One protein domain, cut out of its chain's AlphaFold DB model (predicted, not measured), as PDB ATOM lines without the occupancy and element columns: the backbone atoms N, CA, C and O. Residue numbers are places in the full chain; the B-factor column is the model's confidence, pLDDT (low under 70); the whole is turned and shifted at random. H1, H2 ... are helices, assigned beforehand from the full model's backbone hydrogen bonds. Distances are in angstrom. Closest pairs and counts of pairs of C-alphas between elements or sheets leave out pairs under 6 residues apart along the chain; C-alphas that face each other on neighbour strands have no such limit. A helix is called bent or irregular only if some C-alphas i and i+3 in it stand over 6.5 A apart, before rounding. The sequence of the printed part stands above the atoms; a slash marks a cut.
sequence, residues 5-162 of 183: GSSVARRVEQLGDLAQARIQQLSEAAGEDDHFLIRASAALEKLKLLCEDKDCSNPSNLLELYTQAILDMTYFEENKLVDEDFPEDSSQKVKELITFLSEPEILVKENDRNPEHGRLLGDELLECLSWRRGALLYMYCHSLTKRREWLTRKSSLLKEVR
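AT A GLANCE: This is residues 5 to 162 of the 183 residues of an uncharacterized protein of Phyllostomus discolor (pale spear-nosed bat) (UniProt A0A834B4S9). The longest helix, H5, lies along one side of a helical bundle, and residues 148 to 162, of which 148 to 161 belong to H5, stick out past it as an arm. H3 is in the middle of the bundle, with the hairpin of H1 and H2 on one side and H4a and H5 on the other, while H4b turns away from the line of H4a. The 158 printed residues, with five named helices in the order H1 to H5 and no named strand, are of the class all helix. The whole is loose, with a radius of gyration of the C-alphas of 19.5 A and spans of 76 by 38 by 20 A, the arm adding to the length.

IN THESE COORDINATES: H5, residues 123 to 161, measures 56.7 A from C-alpha 123 at (-0.675, -8.764, 5.421) to C-alpha 161 at (-42.795, -17.766, 42.278). H3, residues 59 to 83, measures 36.1 A. H1, residues 5 to 30, measures 36.5 A and begins with C-alpha 5 at (18.267, -4.590, 12.613). H2, residues 35 to 52, measures 26.0 A. H4, residues 90 to 111, was assigned as one helix by its hydrogen bonds but is bent: C-alphas 101 and 104 are 6.9 A apart. Its arms are H4a, residues 90 to 101, 16.3 A, and H4b, residues 104 to 111, 11.0 A, at a steep tilt of 42 degrees.

HOW THE PARTS SIT: H1, H2, H3, H4a and H5 form an up-and-down bundle, each running against the one before it. With residues 129 to 140 alone, H5 touches H4a at a shallow tilt of 10 degrees, the closest C-alphas being those of Leu 129 and Leu 101, 6.1 A apart. H5 touches the hub, H3, with residues 125 to 139 alone; the closest C-alphas, of Leu 136 and Glu 78, are 7.1 A apart. H3 and H4a are a hairpin, closest at the C-alphas of Thr 74 and Leu 97, 6.3 A. H3 and H4b only just touch, with 3 pairs of C-alphas within 8 A, the closest those of Thr 67 and Pro 104, 5.9 A. H2 and H3 are a hairpin at 22 degrees, the C-alphas of Ala 40 and Ala 69 being 4.0 A apart. H1 and H2 are a hairpin too, closest at the C-alphas of Gly 16 and Leu 44, 6.0 A. H1 and H5 are apart, as are H2 and H5. Every O i to N i+4 pair is within hydrogen-bond range in H2, H3, H4a, H4b and H5, and 20 of 22 in H1.

THE WHOLE: The two C-alphas farthest apart, of Asp 55 and Arg 162, are 76.1 A apart. Without residues 148 to 162, which stand free, the body spans 53 by 34 by 21 A. The printed part has no cut, and the link from H4 to H5, 11 residues, is long. The mean pLDDT of the printed part is 85.1, with residues 5 to 6, 54 to 57, 112 to 119 and 154 to 162 under 70.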
ATOM      1  N   GLY A   5      18.394  -3.134  12.421       49.03
ATOM      2  CA  GLY A   5      18.267  -4.590  12.613       49.03
ATOM      3  C   GLY A   5      18.597  -5.067  14.038       49.03
ATOM      4  O   GLY A   5      18.074  -6.076  14.495       49.03
ATOM      5  N   SER A   6      19.388  -4.286  14.783       58.56
ATOM      6  CA  SER A   6      19.775  -4.568  16.173       58.56
ATOM      7  C   SER A   6      18.652  -4.336  17.196       58.56
ATOM      8  O   SER A   6      18.746  -4.871  18.302       58.56
ATOM      9  N   SER A   7      17.625  -3.537  16.878       71.94
ATOM     10  CA  SER A   7      16.562  -3.191  17.835       71.94
ATOM     11  C   SER A   7      15.437  -4.228  17.849       71.94
ATOM     12  O   SER A   7      15.022  -4.664  18.922       71.94
ATOM     13  N   VAL A   8      14.983  -4.665  16.664       77.31
ATOM     14  CA  VAL A   8      13.931  -5.690  16.515       77.31
ATOM     15  C   VAL A   8      14.371  -6.998  17.149       77.31
ATOM     16  O   VAL A   8      13.659  -7.524  17.995       77.31
ATOM     17  N   ALA A   9      15.553  -7.494  16.771       82.38
ATOM     18  CA  ALA A   9      16.040  -8.799  17.204       82.38
ATOM     19  C   ALA A   9      16.101  -8.898  18.730       82.38
ATOM     20  O   ALA A   9      15.533  -9.812  19.313       82.38
ATOM     21  N   ARG A  10      16.672  -7.882  19.390       85.81
ATOM     22  CA  ARG A  10      16.750  -7.824  20.854       85.81
ATOM     23  C   ARG A  10      15.372  -7.767  21.516       85.81
ATOM     24  O   ARG A  10      15.174  -8.344  22.580       85.81
ATOM     25  N   ARG A  11      14.427  -7.025  20.932       88.31
ATOM     26  CA  ARG A  11      13.078  -6.891  21.494       88.31
ATOM     27  C   ARG A  11      12.285  -8.186  21.344       88.31
ATOM     28  O   ARG A  11      11.670  -8.629  22.306       88.31
ATOM     29  N   VAL A  12      12.339  -8.782  20.159       90.06
ATOM     30  CA  VAL A  12      11.696 -10.056  19.828       90.06
ATOM     31  C   VAL A  12      12.294 -11.204  20.643       90.06
ATOM     32  O   VAL A  12      11.546 -12.044  21.121       90.06
ATOM     33  N   GLU A  13      13.604 -11.206  20.889       91.25
ATOM     34  CA  GLU A  13      14.262 -12.159  21.791       91.25
ATOM     35  C   GLU A  13      13.720 -12.051  23.225       91.25
ATOM     36  O   GLU A  13      13.265 -13.042  23.788       91.25
ATOM     37  N   GLN A  14      13.668 -10.839  23.793       92.62
ATOM     38  CA  GLN A  14      13.141 -10.619  25.147       92.62
ATOM     39  C   GLN A  14      11.678 -11.047  25.296       92.62
ATOM     40  O   GLN A  14      11.302 -11.655  26.296       92.62
ATOM     41  N   LEU A  15      10.841 -10.700  24.318       94.69
ATOM     42  CA  LEU A  15       9.431 -11.086  24.316       94.69
ATOM     43  C   LEU A  15       9.262 -12.586  24.056       94.69
ATOM     44  O   LEU A  15       8.383 -13.211  24.643       94.69
ATOM     45  N   GLY A  16      10.135 -13.170  23.236       95.19
ATOM     46  CA  GLY A  16      10.224 -14.605  23.010       95.19
ATOM     47  C   GLY A  16      10.527 -15.369  24.295       95.19
ATOM     48  O   GLY A  16       9.818 -16.316  24.603       95.19
ATOM     49  N   ASP A  17      11.491 -14.921  25.105       95.25
ATOM     50  CA  ASP A  17      11.791 -15.549  26.401       95.25
ATOM     51  C   ASP A  17      10.588 -15.486  27.368       95.25
ATOM     52  O   ASP A  17      10.297 -16.454  28.076       95.25
ATOM     53  N   LEU A  18       9.845 -14.370  27.382       96.25
ATOM     54  CA  LEU A  18       8.621 -14.233  28.185       96.25
ATOM     55  C   LEU A  18       7.506 -15.170  27.701       96.25
ATOM     56  O   LEU A  18       6.851 -15.825  28.516       96.25
ATOM     57  N   ALA A  19       7.299 -15.252  26.385       96.50
ATOM     58  CA  ALA A  19       6.335 -16.166  25.780       96.50
ATOM     59  C   ALA A  19       6.716 -17.630  26.047       96.50
ATOM     60  O   ALA A  19       5.854 -18.427  26.411       96.50
ATOM     61  N   GLN A  20       8.005 -17.969  25.977       97.38
ATOM     62  CA  GLN A  20       8.515 -19.304  26.278       97.38
ATOM     63  C   GLN A  20       8.237 -19.697  27.732       97.38
ATOM     64  O   GLN A  20       7.764 -20.801  27.996       97.38
ATOM     65  N   ALA A  21       8.476 -18.788  28.684       96.88
ATOM     66  CA  ALA A  21       8.177 -19.033  30.092       96.88
ATOM     67  C   ALA A  21       6.680 -19.301  30.322       96.88
ATOM     68  O   ALA A  21       6.316 -20.189  31.094       96.88
ATOM     69  N   ARG A  22       5.806 -18.570  29.620       96.25
ATOM     70  CA  ARG A  22       4.357 -18.796  29.663       96.25
ATOM     71  C   ARG A  22       3.968 -20.138  29.046       96.25
ATOM     72  O   ARG A  22       3.186 -20.862  29.652       96.25
ATOM     73  N   ILE A  23       4.519 -20.490  27.885       96.62
ATOM     74  CA  ILE A  23       4.277 -21.782  27.225       96.62
ATOM     75  C   ILE A  23       4.675 -22.934  28.149       96.62
ATOM     76  O   ILE A  23       3.889 -23.857  28.316       96.62
ATOM     77  N   GLN A  24       5.825 -22.843  28.820       94.94
ATOM     78  CA  GLN A  24       6.266 -23.861  29.774       94.94
ATOM     79  C   GLN A  24       5.251 -24.061  30.913       94.94
ATOM     80  O   GLN A  24       4.856 -25.190  31.198       94.94
ATOM     81  N   GLN A  25       4.757 -22.968  31.507       94.69
ATOM     82  CA  GLN A  25       3.712 -23.035  32.536       94.69
ATOM     83  C   GLN A  25       2.410 -23.659  32.013       94.69
ATOM     84  O   GLN A  25       1.744 -24.410  32.727       94.69
ATOM     85  N   LEU A  26       2.029 -23.345  30.772       94.44
ATOM     86  CA  LEU A  26       0.830 -23.899  30.147       94.44
ATOM     87  C   LEU A  26       0.979 -25.398  29.870       94.44
ATOM     88  O   LEU A  26       0.039 -26.142  30.148       94.44
ATOM     89  N   SER A  27       2.139 -25.839  29.383       93.19
ATOM     90  CA  SER A  27       2.438 -27.247  29.105       93.19
ATOM     91  C   SER A  27       2.414 -28.090  30.379       93.19
ATOM     92  O   SER A  27       1.776 -29.140  30.414       93.19
ATOM     93  N   GLU A  28       3.011 -27.594  31.466       91.50
ATOM     94  CA  GLU A  28       2.975 -28.256  32.780       91.50
ATOM     95  C   GLU A  28       1.540 -28.430  33.302       91.50
ATOM     96  O   GLU A  28       1.204 -29.454  33.898       91.50
ATOM     97  N   ALA A  29       0.669 -27.448  33.052       89.06
ATOM     98  CA  ALA A  29      -0.727 -27.488  33.476       89.06
ATOM     99  C   ALA A  29      -1.633 -28.342  32.567       89.06
ATOM    100  O   ALA A  29      -2.705 -28.766  33.000       89.06
ATOM    101  N   ALA A  30      -1.260 -28.546  31.302       82.19
ATOM    102  CA  ALA A  30      -2.084 -29.206  30.286       82.19
ATOM    103  C   ALA A  30      -1.700 -30.669  30.011       82.19
ATOM    104  O   ALA A  30      -2.499 -31.400  29.426       82.19
ATOM    105  N   GLY A  31      -0.505 -31.084  30.439       74.25
ATOM    106  CA  GLY A  31       0.182 -32.258  29.907       74.25
ATOM    107  C   GLY A  31       1.046 -31.852  28.711       74.25
ATOM    108  O   GLY A  31       0.614 -31.072  27.866       74.25
ATOM    109  N   GLU A  32       2.277 -32.362  28.647       74.69
ATOM    110  CA  GLU A  32       3.343 -31.892  27.739       74.69
ATOM    111  C   GLU A  32       3.084 -32.134  26.234       74.69
ATOM    112  O   GLU A  32       3.902 -31.756  25.399       74.69
ATOM    113  N   ASP A  33       1.938 -32.712  25.865       83.56
ATOM    114  CA  ASP A  33       1.660 -33.219  24.517       83.56
ATOM    115  C   ASP A  33       0.757 -32.301  23.661       83.56
ATOM    116  O   ASP A  33       0.328 -32.691  22.569       83.56
ATOM    117  N   ASP A  34       0.434 -31.081  24.116       93.25
ATOM    118  CA  ASP A  34      -0.397 -30.170  23.318       93.25
ATOM    119  C   ASP A  34       0.354 -29.642  22.082       93.25
ATOM    120  O   ASP A  34       1.341 -28.908  22.165       93.25
ATOM    121  N   HIS A  35      -0.152 -29.993  20.901       93.69
ATOM    122  CA  HIS A  35       0.493 -29.669  19.630       93.69
ATOM    123  C   HIS A  35       0.592 -28.165  19.319       93.69
ATOM    124  O   HIS A  35       1.474 -27.777  18.547       93.69
ATOM    125  N   PHE A  36      -0.277 -27.307  19.874       94.88
ATOM    126  CA  PHE A  36      -0.148 -25.856  19.715       94.88
ATOM    127  C   PHE A  36       1.010 -25.337  20.558       94.88
ATOM    128  O   PHE A  36       1.849 -24.599  20.044       94.88
ATOM    129  N   LEU A  37       1.108 -25.774  21.815       96.19
ATOM    130  CA  LEU A  37       2.193 -25.376  22.715       96.19
ATOM    131  C   LEU A  37       3.559 -25.887  22.237       96.19
ATOM    132  O   LEU A  37       4.524 -25.124  22.227       96.19
ATOM    133  N   ILE A  38       3.631 -27.131  21.748       96.38
ATOM    134  CA  ILE A  38       4.851 -27.696  21.147       96.38
ATOM    135  C   ILE A  38       5.293 -26.863  19.940       96.38
ATOM    136  O   ILE A  38       6.466 -26.514  19.809       96.38
ATOM    137  N   ARG A  39       4.355 -26.514  19.052       97.12
ATOM    138  CA  ARG A  39       4.654 -25.722  17.855       97.12
ATOM    139  C   ARG A  39       5.068 -24.291  18.197       97.12
ATOM    140  O   ARG A  39       6.012 -23.787  17.590       97.12
ATOM    141  N   ALA A  40       4.426 -23.676  19.189       97.31
ATOM    142  CA  ALA A  40       4.810 -22.366  19.697       97.31
ATOM    143  C   ALA A  40       6.234 -22.389  20.280       97.31
ATOM    144  O   ALA A  40       7.054 -21.551  19.911       97.31
ATOM    145  N   SER A  41       6.557 -23.392  21.107       97.00
ATOM    146  CA  SER A  41       7.907 -23.589  21.656       97.00
ATOM    147  C   SER A  41       8.945 -23.770  20.546       97.00
ATOM    148  O   SER A  41       9.960 -23.080  20.524       97.00
ATOM    149  N   ALA A  42       8.665 -24.626  19.559       97.12
ATOM    150  CA  ALA A  42       9.573 -24.865  18.437       97.12
ATOM    151  C   ALA A  42       9.831 -23.594  17.600       97.12
ATOM    152  O   ALA A  42      10.946 -23.375  17.118       97.12
ATOM    153  N   ALA A  43       8.819 -22.736  17.431       97.12
ATOM    154  CA  ALA A  43       8.978 -21.452  16.754       97.12
ATOM    155  C   ALA A  43       9.889 -20.496  17.545       97.12
ATOM    156  O   ALA A  43      10.752 -19.848  16.945       97.12
ATOM    157  N   LEU A  44       9.753 -20.444  18.874       96.88
ATOM    158  CA  LEU A  44      10.593 -19.616  19.746       96.88
ATOM    159  C   LEU A  44      12.030 -20.139  19.863       96.88
ATOM    160  O   LEU A  44      12.970 -19.346  19.857       96.88
ATOM    161  N   GLU A  45      12.232 -21.455  19.885       95.62
ATOM    162  CA  GLU A  45      13.568 -22.060  19.821       95.62
ATOM    163  C   GLU A  45      14.276 -21.697  18.514       95.62
ATOM    164  O   GLU A  45      15.428 -21.259  18.515       95.62
ATOM    165  N   LYS A  46      13.566 -21.801  17.384       94.69
ATOM    166  CA  LYS A  46      14.093 -21.392  16.079       94.69
ATOM    167  C   LYS A  46      14.414 -19.898  16.035       94.69
ATOM    168  O   LYS A  46      15.435 -19.513  15.470       94.69
ATOM    169  N   LEU A  47      13.564 -19.061  16.625       93.56
ATOM    170  CA  LEU A  47      13.797 -17.622  16.753       93.56
ATOM    171  C   LEU A  47      15.066 -17.340  17.555       93.56
ATOM    172  O   LEU A  47      15.891 -16.546  17.112       93.56
ATOM    173  N   LYS A  48      15.257 -18.022  18.688       92.00
ATOM    174  CA  LYS A  48      16.437 -17.859  19.542       92.00
ATOM    175  C   LYS A  48      17.730 -18.193  18.803       92.00
ATOM    176  O   LYS A  48      18.660 -17.392  18.820       92.00
ATOM    177  N   LEU A  49      17.751 -19.308  18.069       91.12
ATOM    178  CA  LEU A  49      18.891 -19.683  17.225       91.12
ATOM    179  C   LEU A  49      19.203 -18.611  16.168       91.12
ATOM    180  O   LEU A  49      20.367 -18.298  15.930       91.12
ATOM    181  N   LEU A  50      18.175 -18.014  15.556       89.19
ATOM    182  CA  LEU A  50      18.359 -16.939  14.576       89.19
ATOM    183  C   LEU A  50      18.826 -15.620  15.205       89.19
ATOM    184  O   LEU A  50      19.485 -14.844  14.520       89.19
ATOM    185  N   CYS A  51      18.501 -15.345  16.471       86.19
ATOM    186  CA  CYS A  51      18.994 -14.168  17.193       86.19
ATOM    187  C   CYS A  51      20.482 -14.284  17.569       86.19
ATOM    188  O   CYS A  51      21.187 -13.274  17.591       86.19
ATOM    189  N   GLU A  52      20.972 -15.497  17.841       82.44
ATOM    190  CA  GLU A  52      22.385 -15.753  18.158       82.44
ATOM    191  C   GLU A  52      23.300 -15.634  16.922       82.44
ATOM    192  O   GLU A  52      24.476 -15.271  17.044       82.44
ATOM    193  N   ASP A  53      22.754 -15.880  15.727       78.69
ATOM    194  CA  ASP A  53      23.482 -15.865  14.457       78.69
ATOM    195  C   ASP A  53      23.592 -14.439  13.872       78.69
ATOM    196  O   ASP A  53      22.769 -13.981  13.074       78.69
ATOM    197  N   LYS A  54      24.626 -13.703  14.311       62.12
ATOM    198  CA  LYS A  54      24.823 -12.252  14.079       62.12
ATOM    199  C   LYS A  54      24.884 -11.801  12.612       62.12
ATOM    200  O   LYS A  54      24.772 -10.600  12.364       62.12
ATOM    201  N   ASP A  55      25.048 -12.726  11.669       56.50
ATOM    202  CA  ASP A  55      25.233 -12.432  10.244       56.50
ATOM    203  C   ASP A  55      23.982 -12.712   9.372       56.50
ATOM    204  O   ASP A  55      24.020 -12.446   8.171       56.50
ATOM    205  N   CYS A  56      22.865 -13.217   9.930       51.94
ATOM    206  CA  CYS A  56      21.761 -13.782   9.122       51.94
ATOM    207  C   CYS A  56      20.324 -13.368   9.524       51.94
ATOM    208  O   CYS A  56      19.368 -13.644   8.792       51.94
ATOM    209  N   SER A  57      20.109 -12.702  10.661       64.50
ATOM    210  CA  SER A  57      18.749 -12.491  11.181       64.50
ATOM    211  C   SER A  57      17.979 -11.408  10.406       64.50
ATOM    212  O   SER A  57      18.028 -10.219  10.724       64.50
ATOM    213  N   ASN A  58      17.223 -11.815   9.382       80.12
ATOM    214  CA  ASN A  58      16.226 -10.946   8.758       80.12
ATOM    215  C   ASN A  58      15.146 -10.597   9.808       80.12
ATOM    216  O   ASN A  58      14.487 -11.517  10.303       80.12
ATOM    217  N   PRO A  59      14.922  -9.309  10.141       82.75
ATOM    218  CA  PRO A  59      13.925  -8.906  11.134       82.75
ATOM    219  C   PRO A  59      12.508  -9.388  10.797       82.75
ATOM    220  O   PRO A  59      11.747  -9.670  11.718       82.75
ATOM    221  N   SER A  60      12.179  -9.552   9.508       86.25
ATOM    222  CA  SER A  60      10.903 -10.130   9.060       86.25
ATOM    223  C   SER A  60      10.737 -11.566   9.558       86.25
ATOM    224  O   SER A  60       9.740 -11.898  10.186       86.25
ATOM    225  N   ASN A  61      11.763 -12.405   9.375       88.44
ATOM    226  CA  ASN A  61      11.720 -13.811   9.779       88.44
ATOM    227  C   ASN A  61      11.611 -13.959  11.305       88.44
ATOM    228  O   ASN A  61      10.897 -14.832  11.792       88.44
ATOM    229  N   LEU A  62      12.324 -13.114  12.061       90.38
ATOM    230  CA  LEU A  62      12.242 -13.111  13.525       90.38
ATOM    231  C   LEU A  62      10.830 -12.746  13.994       90.38
ATOM    232  O   LEU A  62      10.267 -13.414  14.860       90.38
ATOM    233  N   LEU A  63      10.254 -11.702  13.399       90.94
ATOM    234  CA  LEU A  63       8.925 -11.227  13.751       90.94
ATOM    235  C   LEU A  63       7.830 -12.219  13.345       90.94
ATOM    236  O   LEU A  63       6.875 -12.405  14.095       90.94
ATOM    237  N   GLU A  64       7.977 -12.895  12.207       92.56
ATOM    238  CA  GLU A  64       7.079 -13.966  11.772       92.56
ATOM    239  C   GLU A  64       7.077 -15.146  12.748       92.56
ATOM    240  O   GLU A  64       6.005 -15.571  13.176       92.56
ATOM    241  N   LEU A  65       8.254 -15.642  13.152       95.19
ATOM    242  CA  LEU A  65       8.360 -16.747  14.115       95.19
ATOM    243  C   LEU A  65       7.752 -16.381  15.467       95.19
ATOM    244  O   LEU A  65       7.001 -17.163  16.047       95.19
ATOM    245  N   TYR A  66       8.034 -15.170  15.940       96.00
ATOM    246  CA  TYR A  66       7.436 -14.649  17.159       96.00
ATOM    247  C   TYR A  66       5.908 -14.559  17.040       96.00
ATOM    248  O   TYR A  66       5.186 -15.043  17.908       96.00
ATOM    249  N   THR A  67       5.401 -14.015  15.932       95.81
ATOM    250  CA  THR A  67       3.957 -13.902  15.679       95.81
ATOM    251  C   THR A  67       3.281 -15.272  15.655       95.81
ATOM    252  O   THR A  67       2.217 -15.438  16.246       95.81
ATOM    253  N   GLN A  68       3.898 -16.267  15.012       96.25
ATOM    254  CA  GLN A  68       3.394 -17.642  14.980       96.25
ATOM    255  C   GLN A  68       3.310 -18.243  16.386       96.25
ATOM    256  O   GLN A  68       2.272 -18.795  16.746       96.25
ATOM    257  N   ALA A  69       4.353 -18.069  17.202       97.88
ATOM    258  CA  ALA A  69       4.349 -18.539  18.584       97.88
ATOM    259  C   ALA A  69       3.229 -17.895  19.413       97.88
ATOM    260  O   ALA A  69       2.515 -18.593  20.133       97.88
ATOM    261  N   ILE A  70       3.024 -16.581  19.272       98.06
ATOM    262  CA  ILE A  70       1.925 -15.872  19.937       98.06
ATOM    263  C   ILE A  70       0.568 -16.399  19.473       98.06
ATOM    264  O   ILE A  70      -0.303 -16.643  20.308       98.06
ATOM    265  N   LEU A  71       0.372 -16.604  18.169       97.62
ATOM    266  CA  LEU A  71      -0.884 -17.123  17.626       97.62
ATOM    267  C   LEU A  71      -1.210 -18.520  18.164       97.62
ATOM    268  O   LEU A  71      -2.346 -18.738  18.578       97.62
ATOM    269  N   ASP A  72      -0.235 -19.429  18.197       97.81
ATOM    270  CA  ASP A  72      -0.429 -20.800  18.677       97.81
ATOM    271  C   ASP A  72      -0.633 -20.861  20.199       97.81
ATOM    272  O   ASP A  72      -1.570 -21.507  20.671       97.81
ATOM    273  N   MET A  73       0.173 -20.129  20.972       97.56
ATOM    274  CA  MET A  73       0.029 -20.043  22.429       97.56
ATOM    275  C   MET A  73      -1.331 -19.458  22.829       97.56
ATOM    276  O   MET A  73      -2.032 -20.013  23.675       97.56
ATOM    277  N   THR A  74      -1.730 -18.342  22.214       97.25
ATOM    278  CA  THR A  74      -3.026 -17.715  22.511       97.25
ATOM    279  C   THR A  74      -4.187 -18.579  22.034       97.25
ATOM    280  O   THR A  74      -5.198 -18.645  22.722       97.25
ATOM    281  N   TYR A  75      -4.041 -19.319  20.929       97.06
ATOM    282  CA  TYR A  75      -5.082 -20.231  20.442       97.06
ATOM    283  C   TYR A  75      -5.404 -21.301  21.477       97.06
ATOM    284  O   TYR A  75      -6.574 -21.548  21.767       97.06
ATOM    285  N   PHE A  76      -4.376 -21.894  22.077       96.69
ATOM    286  CA  PHE A  76      -4.551 -22.858  23.153       96.69
ATOM    287  C   PHE A  76      -5.367 -22.280  24.325       96.69
ATOM    288  O   PHE A  76      -6.363 -22.866  24.753       96.69
ATOM    289  N   GLU A  77      -4.984 -21.104  24.825       96.75
ATOM    290  CA  GLU A  77      -5.658 -20.475  25.966       96.75
ATOM    291  C   GLU A  77      -7.079 -19.996  25.638       96.75
ATOM    292  O   GLU A  77      -7.983 -20.099  26.469       96.75
ATOM    293  N   GLU A  78      -7.298 -19.490  24.425       96.25
ATOM    294  CA  GLU A  78      -8.617 -19.070  23.953       96.25
ATOM    295  C   GLU A  78      -9.588 -20.243  23.859       96.25
ATOM    296  O   GLU A  78     -10.733 -20.101  24.284       96.25
ATOM    297  N   ASN A  79      -9.150 -21.404  23.359       94.81
ATOM    298  CA  ASN A  79     -10.017 -22.582  23.307       94.81
ATOM    299  C   ASN A  79     -10.400 -23.064  24.701       94.81
ATOM    300  O   ASN A  79     -11.567 -23.366  24.916       94.81
ATOM    301  N   LYS A  80      -9.482 -23.016  25.677       94.44
ATOM    302  CA  LYS A  80      -9.838 -23.295  27.077       94.44
ATOM    303  C   LYS A  80     -10.941 -22.368  27.588       94.44
ATOM    304  O   LYS A  80     -11.904 -22.837  28.183       94.44
ATOM    305  N   LEU A  81     -10.847 -21.064  27.313       95.44
ATOM    306  CA  LEU A  81     -11.902 -20.117  27.691       95.44
ATOM    307  C   LEU A  81     -13.239 -20.429  27.010       95.44
ATOM    308  O   LEU A  81     -14.287 -20.265  27.630       95.44
ATOM    309  N   VAL A  82     -13.214 -20.861  25.749       93.94
ATOM    310  CA  VAL A  82     -14.423 -21.253  25.011       93.94
ATOM    311  C   VAL A  82     -15.034 -22.529  25.593       93.94
ATOM    312  O   VAL A  82     -16.244 -22.557  25.819       93.94
ATOM    313  N   ASP A  83     -14.221 -23.547  25.874       93.75
ATOM    314  CA  ASP A  83     -14.656 -24.824  26.449       93.75
ATOM    315  C   ASP A  83     -15.280 -24.642  27.842       93.75
ATOM    316  O   ASP A  83     -16.256 -25.308  28.193       93.75
ATOM    317  N   GLU A  84     -14.764 -23.686  28.617       93.50
ATOM    318  CA  GLU A  84     -15.272 -23.312  29.942       93.50
ATOM    319  C   GLU A  84     -16.433 -22.291  29.901       93.50
ATOM    320  O   GLU A  84     -16.905 -21.845  30.949       93.50
ATOM    321  N   ASP A  85     -16.908 -21.905  28.709       92.56
ATOM    322  CA  ASP A  85     -17.935 -20.872  28.478       92.56
ATOM    323  C   ASP A  85     -17.629 -19.529  29.179       92.56
ATOM    324  O   ASP A  85     -18.504 -18.878  29.764       92.56
ATOM    325  N   PHE A  86     -16.364 -19.102  29.109       91.00
ATOM    326  CA  PHE A  86     -15.829 -17.847  29.648       91.00
ATOM    327  C   PHE A  86     -16.261 -17.585  31.101       91.00
ATOM    328  O   PHE A  86     -17.193 -16.793  31.324       91.00
ATOM    329  N   PRO A  87     -15.598 -18.181  32.110       90.44
ATOM    330  CA  PRO A  87     -15.988 -18.052  33.518       90.44
ATOM    331  C   PRO A  87     -16.039 -16.588  33.993       90.44
ATOM    332  O   PRO A  87     -15.589 -15.665  33.313       90.44
ATOM    333  N   GLU A  88     -16.657 -16.320  35.145       83.25
ATOM    334  CA  GLU A  88     -16.977 -14.949  35.589       83.25
ATOM    335  C   GLU A  88     -15.736 -14.048  35.770       83.25
ATOM    336  O   GLU A  88     -15.799 -12.841  35.537       83.25
ATOM    337  N   ASP A  89     -14.587 -14.642  36.080       87.81
ATOM    338  CA  ASP A  89     -13.277 -14.010  36.248       87.81
ATOM    339  C   ASP A  89     -12.437 -13.931  34.954       87.81
ATOM    340  O   ASP A  89     -11.356 -13.334  34.943       87.81
ATOM    341  N   SER A  90     -12.954 -14.420  33.822       90.62
ATOM    342  CA  SER A  90     -12.243 -14.444  32.530       90.62
ATOM    343  C   SER A  90     -11.906 -13.061  31.957       90.62
ATOM    344  O   SER A  90     -11.071 -12.959  31.062       90.62
ATOM    345  N   SER A  91     -12.487 -11.973  32.483       90.00
ATOM    346  CA  SER A  91     -12.237 -10.602  32.003       90.00
ATOM    347  C   SER A  91     -10.752 -10.237  31.982       90.00
ATOM    348  O   SER A  91     -10.266  -9.634  31.023       90.00
ATOM    349  N   GLN A  92     -10.020 -10.604  33.040       92.81
ATOM    350  CA  GLN A  92      -8.593 -10.308  33.127       92.81
ATOM    351  C   GLN A  92      -7.798 -11.138  32.118       92.81
ATOM    352  O   GLN A  92      -6.891 -10.612  31.473       92.81
ATOM    353  N   LYS A  93      -8.188 -12.403  31.928       94.81
ATOM    354  CA  LYS A  93      -7.558 -13.303  30.964       94.81
ATOM    355  C   LYS A  93      -7.765 -12.839  29.524       94.81
ATOM    356  O   LYS A  93      -6.817 -12.804  28.752       94.81
ATOM    357  N   VAL A  94      -8.974 -12.399  29.177       93.38
ATOM    358  CA  VAL A  94      -9.282 -11.853  27.847       93.38
ATOM    359  C   VAL A  94      -8.440 -10.610  27.558       93.38
ATOM    360  O   VAL A  94      -7.842 -10.519  26.492       93.38
ATOM    361  N   LYS A  95      -8.323  -9.667  28.505       93.06
ATOM    362  CA  LYS A  95      -7.467  -8.475  28.332       93.06
ATOM    363  C   LYS A  95      -6.001  -8.837  28.119       93.06
ATOM    364  O   LYS A  95      -5.331  -8.234  27.283       93.06
ATOM    365  N   GLU A  96      -5.513  -9.809  28.879       96.06
ATOM    366  CA  GLU A  96      -4.155 -10.320  28.746       96.06
ATOM    367  C   GLU A  96      -3.922 -10.919  27.349       96.06
ATOM    368  O   GLU A  96      -2.991 -10.508  26.662       96.06
ATOM    369  N   LEU A  97      -4.805 -11.803  26.877       95.69
ATOM    370  CA  LEU A  97      -4.710 -12.409  25.542       95.69
ATOM    371  C   LEU A  97      -4.792 -11.370  24.416       95.69
ATOM    372  O   LEU A  97      -4.022 -11.436  23.462       95.69
ATOM    373  N   ILE A  98      -5.660 -10.361  24.546       93.88
ATOM    374  CA  ILE A  98      -5.719  -9.237  23.599       93.88
ATOM    375  C   ILE A  98      -4.404  -8.454  23.581       93.88
ATOM    376  O   ILE A  98      -3.977  -8.015  22.512       93.88
ATOM    377  N   THR A  99      -3.748  -8.299  24.732       94.75
ATOM    378  CA  THR A  99      -2.440  -7.636  24.819       94.75
ATOM    379  C   THR A  99      -1.383  -8.436  24.055       94.75
ATOM    380  O   THR A  99      -0.726  -7.865  23.188       94.75
ATOM    381  N   PHE A 100      -1.296  -9.756  24.270       95.38
ATOM    382  CA  PHE A 100      -0.390 -10.628  23.506       95.38
ATOM    383  C   PHE A 100      -0.671 -10.582  22.000       95.38
ATOM    384  O   PHE A 100       0.240 -10.358  21.212       95.38
ATOM    385  N   LEU A 101      -1.936 -10.699  21.585       93.75
ATOM    386  CA  LEU A 101      -2.331 -10.621  20.173       93.75
ATOM    387  C   LEU A 101      -2.088  -9.241  19.536       93.75
ATOM    388  O   LEU A 101      -2.152  -9.118  18.315       93.75
ATOM    389  N   SER A 102      -1.873  -8.189  20.326       92.62
ATOM    390  CA  SER A 102      -1.562  -6.843  19.824       92.62
ATOM    391  C   SER A 102      -0.055  -6.579  19.758       92.62
ATOM    392  O   SER A 102       0.379  -5.707  19.007       92.62
ATOM    393  N   GLU A 103       0.746  -7.328  20.521       93.06
ATOM    394  CA  GLU A 103       2.188  -7.125  20.666       93.06
ATOM    395  C   GLU A 103       2.951  -7.203  19.326       93.06
ATOM    396  O   GLU A 103       3.708  -6.270  19.041       93.06
ATOM    397  N   PRO A 104       2.704  -8.181  18.425       91.25
ATOM    398  CA  PRO A 104       3.370  -8.217  17.121       91.25
ATOM    399  C   PRO A 104       3.126  -6.969  16.258       91.25
ATOM    400  O   PRO A 104       4.048  -6.464  15.623       91.25
ATOM    401  N   GLU A 105       1.910  -6.417  16.263       88.38
ATOM    402  CA  GLU A 105       1.586  -5.208  15.490       88.38
ATOM    403  C   GLU A 105       2.256  -3.956  16.052       88.38
ATOM    404  O   GLU A 105       2.627  -3.051  15.300       88.38
ATOM    405  N   ILE A 106       2.401  -3.886  17.378       87.56
ATOM    406  CA  ILE A 106       3.129  -2.803  18.043       87.56
ATOM    407  C   ILE A 106       4.600  -2.856  17.619       87.56
ATOM    408  O   ILE A 106       5.151  -1.829  17.226       87.56
ATOM    409  N   LEU A 107       5.199  -4.052  17.589       86.94
ATOM    410  CA  LEU A 107       6.575  -4.243  17.126       86.94
ATOM    411  C   LEU A 107       6.763  -3.826  15.662       86.94
ATOM    412  O   LEU A 107       7.755  -3.164  15.362       86.94
ATOM    413  N   VAL A 108       5.828  -4.138  14.756       84.12
ATOM    414  CA  VAL A 108       5.886  -3.641  13.365       84.12
ATOM    415  C   VAL A 108       5.927  -2.107  13.349       84.12
ATOM    416  O   VAL A 108       6.853  -1.509  12.803       84.12
ATOM    417  N   LYS A 109       4.973  -1.456  14.029       81.31
ATOM    418  CA  LYS A 109       4.823   0.012  14.037       81.31
ATOM    419  C   LYS A 109       6.015   0.745  14.649       81.31
ATOM    420  O   LYS A 109       6.362   1.841  14.208       81.31
ATOM    421  N   GLU A 110       6.637   0.175  15.679       77.56
ATOM    422  CA  GLU A 110       7.837   0.744  16.299       77.56
ATOM    423  C   GLU A 110       9.036   0.754  15.338       77.56
ATOM    424  O   GLU A 110       9.887   1.644  15.433       77.56
ATOM    425  N   ASN A 111       9.072  -0.175  14.378       71.06
ATOM    426  CA  ASN A 111      10.169  -0.340  13.426       71.06
ATOM    427  C   ASN A 111       9.907   0.294  12.047       71.06
ATOM    428  O   ASN A 111      10.861   0.686  11.374       71.06
ATOM    429  N   ASP A 112       8.644   0.539  11.687       62.59
ATOM    430  CA  ASP A 112       8.213   1.244  10.464       62.59
ATOM    431  C   ASP A 112       8.633   2.726  10.394       62.59
ATOM    432  O   ASP A 112       8.441   3.397   9.378       62.59
ATOM    433  N   ARG A 113       9.271   3.277  11.437       56.62
ATOM    434  CA  ARG A 113       9.865   4.630  11.397       56.62
ATOM    435  C   ARG A 113      10.986   4.772  10.358       56.62
ATOM    436  O   ARG A 113      11.480   5.882  10.158       56.62
ATOM    437  N   ASN A 114      11.397   3.681   9.712       52.50
ATOM    438  CA  ASN A 114      12.382   3.679   8.643       52.50
ATOM    439  C   ASN A 114      11.750   3.192   7.315       52.50
ATOM    440  O   ASN A 114      11.574   1.984   7.152       52.50
ATOM    441  N   PRO A 115      11.448   4.095   6.358       49.12
ATOM    442  CA  PRO A 115      10.671   3.804   5.141       49.12
ATOM    443  C   PRO A 115      11.306   2.788   4.172       49.12
ATOM    444  O   PRO A 115      10.656   2.370   3.220       49.12
ATOM    445  N   GLU A 116      12.549   2.366   4.415       52.09
ATOM    446  CA  GLU A 116      13.240   1.298   3.671       52.09
ATOM    447  C   GLU A 116      12.774  -0.123   4.065       52.09
ATOM    448  O   GLU A 116      13.110  -1.090   3.385       52.09
ATOM    449  N   HIS A 117      12.000  -0.277   5.148       50.69
ATOM    450  CA  HIS A 117      11.501  -1.573   5.623       50.69
ATOM    451  C   HIS A 117      10.058  -1.763   5.153       50.69
ATOM    452  O   HIS A 117       9.107  -1.481   5.875       50.69
ATOM    453  N   GLY A 118       9.888  -2.209   3.908       52.81
ATOM    454  CA  GLY A 118       8.595  -2.710   3.443       52.81
ATOM    455  C   GLY A 118       8.053  -3.769   4.413       52.81
ATOM    456  O   GLY A 118       8.833  -4.584   4.898       52.81
ATOM    457  N   ARG A 119       6.745  -3.692   4.714       64.69
ATOM    458  CA  ARG A 119       5.937  -4.581   5.583       64.69
ATOM    459  C   ARG A 119       6.738  -5.722   6.234       64.69
ATOM    460  O   ARG A 119       6.820  -6.812   5.679       64.69
ATOM    461  N   LEU A 120       7.292  -5.462   7.425       75.31
ATOM    462  CA  LEU A 120       8.061  -6.438   8.224       75.31
ATOM    463  C   LEU A 120       7.263  -7.692   8.597       75.31
ATOM    464  O   LEU A 120       7.839  -8.708   8.967       75.31
ATOM    465  N   LEU A 121       5.939  -7.593   8.557       81.19
ATOM    466  CA  LEU A 121       5.027  -8.701   8.747       81.19
ATOM    467  C   LEU A 121       4.055  -8.703   7.568       81.19
ATOM    468  O   LEU A 121       3.505  -7.654   7.221       81.19
ATOM    469  N   GLY A 122       3.862  -9.864   6.943       84.06
ATOM    470  CA  GLY A 122       2.941 -10.007   5.819       84.06
ATOM    471  C   GLY A 122       1.496  -9.661   6.194       84.06
ATOM    472  O   GLY A 122       1.067  -9.871   7.332       84.06
ATOM    473  N   ASP A 123       0.726  -9.168   5.220       84.12
ATOM    474  CA  ASP A 123      -0.675  -8.764   5.421       84.12
ATOM    475  C   ASP A 123      -1.542  -9.888   5.969       84.12
ATOM    476  O   ASP A 123      -2.381  -9.651   6.830       84.12
ATOM    477  N   GLU A 124      -1.293 -11.119   5.529       86.88
ATOM    478  CA  GLU A 124      -2.026 -12.298   5.986       86.88
ATOM    479  C   GLU A 124      -1.908 -12.492   7.506       86.88
ATOM    480  O   GLU A 124      -2.892 -12.809   8.174       86.88
ATOM    481  N   LEU A 125      -0.723 -12.258   8.082       88.75
ATOM    482  CA  LEU A 125      -0.507 -12.381   9.525       88.75
ATOM    483  C   LEU A 125      -1.121 -11.206  10.292       88.75
ATOM    484  O   LEU A 125      -1.710 -11.420  11.350       88.75
ATOM    485  N   LEU A 126      -1.047  -9.985   9.755       86.31
ATOM    486  CA  LEU A 126      -1.698  -8.806  10.345       86.31
ATOM    487  C   LEU A 126      -3.228  -8.938  10.357       86.31
ATOM    488  O   LEU A 126      -3.890  -8.647  11.359       86.31
ATOM    489  N   GLU A 127      -3.798  -9.420   9.255       87.25
ATOM    490  CA  GLU A 127      -5.214  -9.753   9.173       87.25
ATOM    491  C   GLU A 127      -5.554 -10.869  10.159       87.25
ATOM    492  O   GLU A 127      -6.508 -10.725  10.921       87.25
ATOM    493  N   CYS A 128      -4.756 -11.942  10.214       90.75
ATOM    494  CA  CYS A 128      -4.962 -13.043  11.155       90.75
ATOM    495  C   CYS A 128      -5.024 -12.548  12.607       90.75
ATOM    496  O   CYS A 128      -5.975 -12.867  13.320       90.75
ATOM    497  N   LEU A 129      -4.082 -11.703  13.035       89.06
ATOM    498  CA  LEU A 129      -4.087 -11.106  14.375       89.06
ATOM    499  C   LEU A 129      -5.374 -10.307  14.638       89.06
ATOM    500  O   LEU A 129      -5.995 -10.446  15.697       89.06
ATOM    501  N   SER A 130      -5.826  -9.525  13.655       86.19
ATOM    502  CA  SER A 130      -7.080  -8.768  13.736       86.19
ATOM    503  C   SER A 130      -8.307  -9.673  13.858       86.19
ATOM    504  O   SER A 130      -9.154  -9.452  14.730       86.19
ATOM    505  N   TRP A 131      -8.382 -10.727  13.043       92.50
ATOM    506  CA  TRP A 131      -9.452 -11.721  13.095       92.50
ATOM    507  C   TRP A 131      -9.480 -12.461  14.432       92.50
ATOM    508  O   TRP A 131     -10.552 -12.618  15.017       92.50
ATOM    509  N   ARG A 132      -8.316 -12.861  14.956       95.38
ATOM    510  CA  ARG A 132      -8.193 -13.581  16.234       95.38
ATOM    511  C   ARG A 132      -8.675 -12.722  17.405       95.38
ATOM    512  O   ARG A 132      -9.518 -13.174  18.177       95.38
ATOM    513  N   ARG A 133      -8.265 -11.447  17.482       94.31
ATOM    514  CA  ARG A 133      -8.778 -10.507  18.503       94.31
ATOM    515  C   ARG A 133     -10.288 -10.300  18.396       94.31
ATOM    516  O   ARG A 133     -10.983 -10.314  19.411       94.31
ATOM    517  N   GLY A 134     -10.796 -10.115  17.175       86.94
ATOM    518  CA  GLY A 134     -12.227  -9.937  16.925       86.94
ATOM    519  C   GLY A 134     -13.049 -11.150  17.359       86.94
ATOM    520  O   GLY A 134     -14.057 -10.994  18.047       86.94
ATOM    521  N   ALA A 135     -12.590 -12.356  17.022       92.75
ATOM    522  CA  ALA A 135     -13.231 -13.606  17.411       92.75
ATOM    523  C   ALA A 135     -13.260 -13.785  18.937       92.75
ATOM    524  O   ALA A 135     -14.317 -14.084  19.493       92.75
ATOM    525  N   LEU A 136     -12.140 -13.532  19.621       92.31
ATOM    526  CA  LEU A 136     -12.059 -13.616  21.079       92.31
ATOM    527  C   LEU A 136     -13.040 -12.651  21.762       92.31
ATOM    528  O   LEU A 136     -13.807 -13.054  22.637       92.31
ATOM    529  N   LEU A 137     -13.061 -11.383  21.335       91.25
ATOM    530  CA  LEU A 137     -13.983 -10.384  21.879       91.25
ATOM    531  C   LEU A 137     -15.443 -10.742  21.605       91.25
ATOM    532  O   LEU A 137     -16.282 -10.593  22.495       91.25
ATOM    533  N   TYR A 138     -15.747 -11.230  20.400       90.31
ATOM    534  CA  TYR A 138     -17.090 -11.676  20.044       90.31
ATOM    535  C   TYR A 138     -17.552 -12.816  20.955       90.31
ATOM    536  O   TYR A 138     -18.618 -12.715  21.563       90.31
ATOM    537  N   MET A 139     -16.738 -13.863  21.099       91.94
ATOM    538  CA  MET A 139     -17.066 -15.028  21.922       91.94
ATOM    539  C   MET A 139     -17.256 -14.646  23.391       91.94
ATOM    540  O   MET A 139     -18.259 -15.023  23.997       91.94
ATOM    541  N   TYR A 140     -16.372 -13.806  23.933       91.38
ATOM    542  CA  TYR A 140     -16.500 -13.304  25.297       91.38
ATOM    543  C   TYR A 140     -17.802 -12.510  25.508       91.38
ATOM    544  O   TYR A 140     -18.574 -12.796  26.427       91.38
ATOM    545  N   CYS A 141     -18.094 -11.541  24.633       85.75
ATOM    546  CA  CYS A 141     -19.320 -10.738  24.716       85.75
ATOM    547  C   CYS A 141     -20.583 -11.595  24.571       85.75
ATOM    548  O   CYS A 141     -21.590 -11.357  25.248       85.75
ATOM    549  N   HIS A 142     -20.533 -12.602  23.700       88.38
ATOM    550  CA  HIS A 142     -21.623 -13.546  23.487       88.38
ATOM    551  C   HIS A 142     -21.919 -14.366  24.745       88.38
ATOM    552  O   HIS A 142     -23.071 -14.401  25.188       88.38
ATOM    553  N   SER A 143     -20.898 -14.954  25.376       89.06
ATOM    554  CA  SER A 143     -21.060 -15.710  26.627       89.06
ATOM    555  C   SER A 143     -21.570 -14.825  27.772       89.06
ATOM    556  O   SER A 143     -22.494 -15.216  28.493       89.06
ATOM    557  N   LEU A 144     -21.083 -13.582  27.894       84.88
ATOM    558  CA  LEU A 144     -21.615 -12.619  28.868       84.88
ATOM    559  C   LEU A 144     -23.100 -12.297  28.636       84.88
ATOM    560  O   LEU A 144     -23.878 -12.206  29.591       84.88
ATOM    561  N   THR A 145     -23.504 -12.128  27.376       84.88
ATOM    562  CA  THR A 145     -24.893 -11.813  27.013       84.88
ATOM    563  C   THR A 145     -25.814 -12.986  27.330       84.88
ATOM    564  O   THR A 145     -26.809 -12.807  28.035       84.88
ATOM    565  N   LYS A 146     -25.435 -14.208  26.934       84.50
ATOM    566  CA  LYS A 146     -26.157 -15.439  27.291       84.50
ATOM    567  C   LYS A 146     -26.340 -15.587  28.800       84.50
ATOM    568  O   LYS A 146     -27.444 -15.873  29.269       84.50
ATOM    569  N   ARG A 147     -25.281 -15.350  29.581       83.62
ATOM    570  CA  ARG A 147     -25.333 -15.411  31.049       83.62
ATOM    571  C   ARG A 147     -26.293 -14.371  31.626       83.62
ATOM    572  O   ARG A 147     -27.100 -14.700  32.496       83.62
ATOM    573  N   ARG A 148     -26.261 -13.135  31.119       81.19
ATOM    574  CA  ARG A 148     -27.181 -12.057  31.526       81.19
ATOM    575  C   ARG A 148     -28.639 -12.407  31.235       81.19
ATOM    576  O   ARG A 148     -29.502 -12.205  32.093       81.19
ATOM    577  N   GLU A 149     -28.922 -12.926  30.046       82.75
ATOM    578  CA  GLU A 149     -30.265 -13.360  29.655       82.75
ATOM    579  C   GLU A 149     -30.763 -14.503  30.543       82.75
ATOM    580  O   GLU A 149     -31.897 -14.464  31.027       82.75
ATOM    581  N   TRP A 150     -29.903 -15.486  30.828       77.62
ATOM    582  CA  TRP A 150     -30.218 -16.584  31.738       77.62
ATOM    583  C   TRP A 150     -30.526 -16.088  33.156       77.62
ATOM    584  O   TRP A 150     -31.551 -16.469  33.726       77.62
ATOM    585  N   LEU A 151     -29.700 -15.191  33.709       74.44
ATOM    586  CA  LEU A 151     -29.923 -14.591  35.029       74.44
ATOM    587  C   LEU A 151     -31.222 -13.783  35.076       74.44
ATOM    588  O   LEU A 151     -31.963 -13.862  36.057       74.44
ATOM    589  N   THR A 152     -31.530 -13.047  34.008       78.06
ATOM    590  CA  THR A 152     -32.757 -12.249  33.900       78.06
ATOM    591  C   THR A 152     -33.987 -13.150  33.838       78.06
ATOM    592  O   THR A 152     -34.927 -12.937  34.604       78.06
ATOM    593  N   ARG A 153     -33.957 -14.216  33.023       72.88
ATOM    594  CA  ARG A 153     -35.031 -15.219  32.950       72.88
ATOM    595  C   ARG A 153     -35.227 -15.930  34.288       72.88
ATOM    596  O   ARG A 153     -36.350 -16.055  34.770       72.88
ATOM    597  N   LYS A 154     -34.139 -16.353  34.934       68.19
ATOM    598  CA  LYS A 154     -34.180 -16.971  36.265       68.19
ATOM    599  C   LYS A 154     -34.745 -16.007  37.308       68.19
ATOM    600  O   LYS A 154     -35.577 -16.411  38.110       68.19
ATOM    601  N   SER A 155     -34.356 -14.732  37.274       68.94
ATOM    602  CA  SER A 155     -34.914 -13.695  38.150       68.94
ATOM    603  C   SER A 155     -36.410 -13.486  37.912       68.94
ATOM    604  O   SER A 155     -37.156 -13.409  38.884       68.94
ATOM    605  N   SER A 156     -36.871 -13.441  36.656       61.62
ATOM    606  CA  SER A 156     -38.303 -13.330  36.351       61.62
ATOM    607  C   SER A 156     -39.096 -14.540  36.842       61.62
ATOM    608  O   SER A 156     -40.131 -14.346  37.464       61.62
ATOM    609  N   LEU A 157     -38.566 -15.759  36.687       59.53
ATOM    610  CA  LEU A 157     -39.193 -16.975  37.220       59.53
ATOM    611  C   LEU A 157     -39.234 -16.963  38.754       59.53
ATOM    612  O   LEU A 157     -40.235 -17.324  39.364       59.53
ATOM    613  N   LEU A 158     -38.163 -16.500  39.407       50.66
ATOM    614  CA  LEU A 158     -38.126 -16.366  40.865       50.66
ATOM    615  C   LEU A 158     -39.094 -15.289  41.383       50.66
ATOM    616  O   LEU A 158     -39.651 -15.463  42.464       50.66
ATOM    617  N   LYS A 159     -39.314 -14.209  40.622       53.47
ATOM    618  CA  LYS A 159     -40.322 -13.172  40.911       53.47
ATOM    619  C   LYS A 159     -41.749 -13.658  40.659       53.47
ATOM    620  O   LYS A 159     -42.658 -13.245  41.365       53.47
ATOM    621  N   GLU A 160     -41.952 -14.543  39.690       54.31
ATOM    622  CA  GLU A 160     -43.248 -15.177  39.434       54.31
ATOM    623  C   GLU A 160     -43.618 -16.172  40.549       54.31
ATOM    624  O   GLU A 160     -44.768 -16.238  40.971       54.31
ATOM    625  N   VAL A 161     -42.624 -16.862  41.123       50.72
ATOM    626  CA  VAL A 161     -42.795 -17.766  42.278       50.72
ATOM    627  C   VAL A 161     -42.881 -17.015  43.618       50.72
ATOM    628  O   VAL A 161     -43.367 -17.560  44.610       50.72
ATOM    629  N   ARG A 162     -42.435 -15.754  43.686       33.31
ATOM    630  CA  ARG A 162     -42.506 -14.920  44.893       33.31
ATOM    631  C   ARG A 162     -43.014 -13.533  44.539       33.31
ATOM    632  O   ARG A 162     -42.238 -12.644  44.189       33.31
TER     633      ARG A 162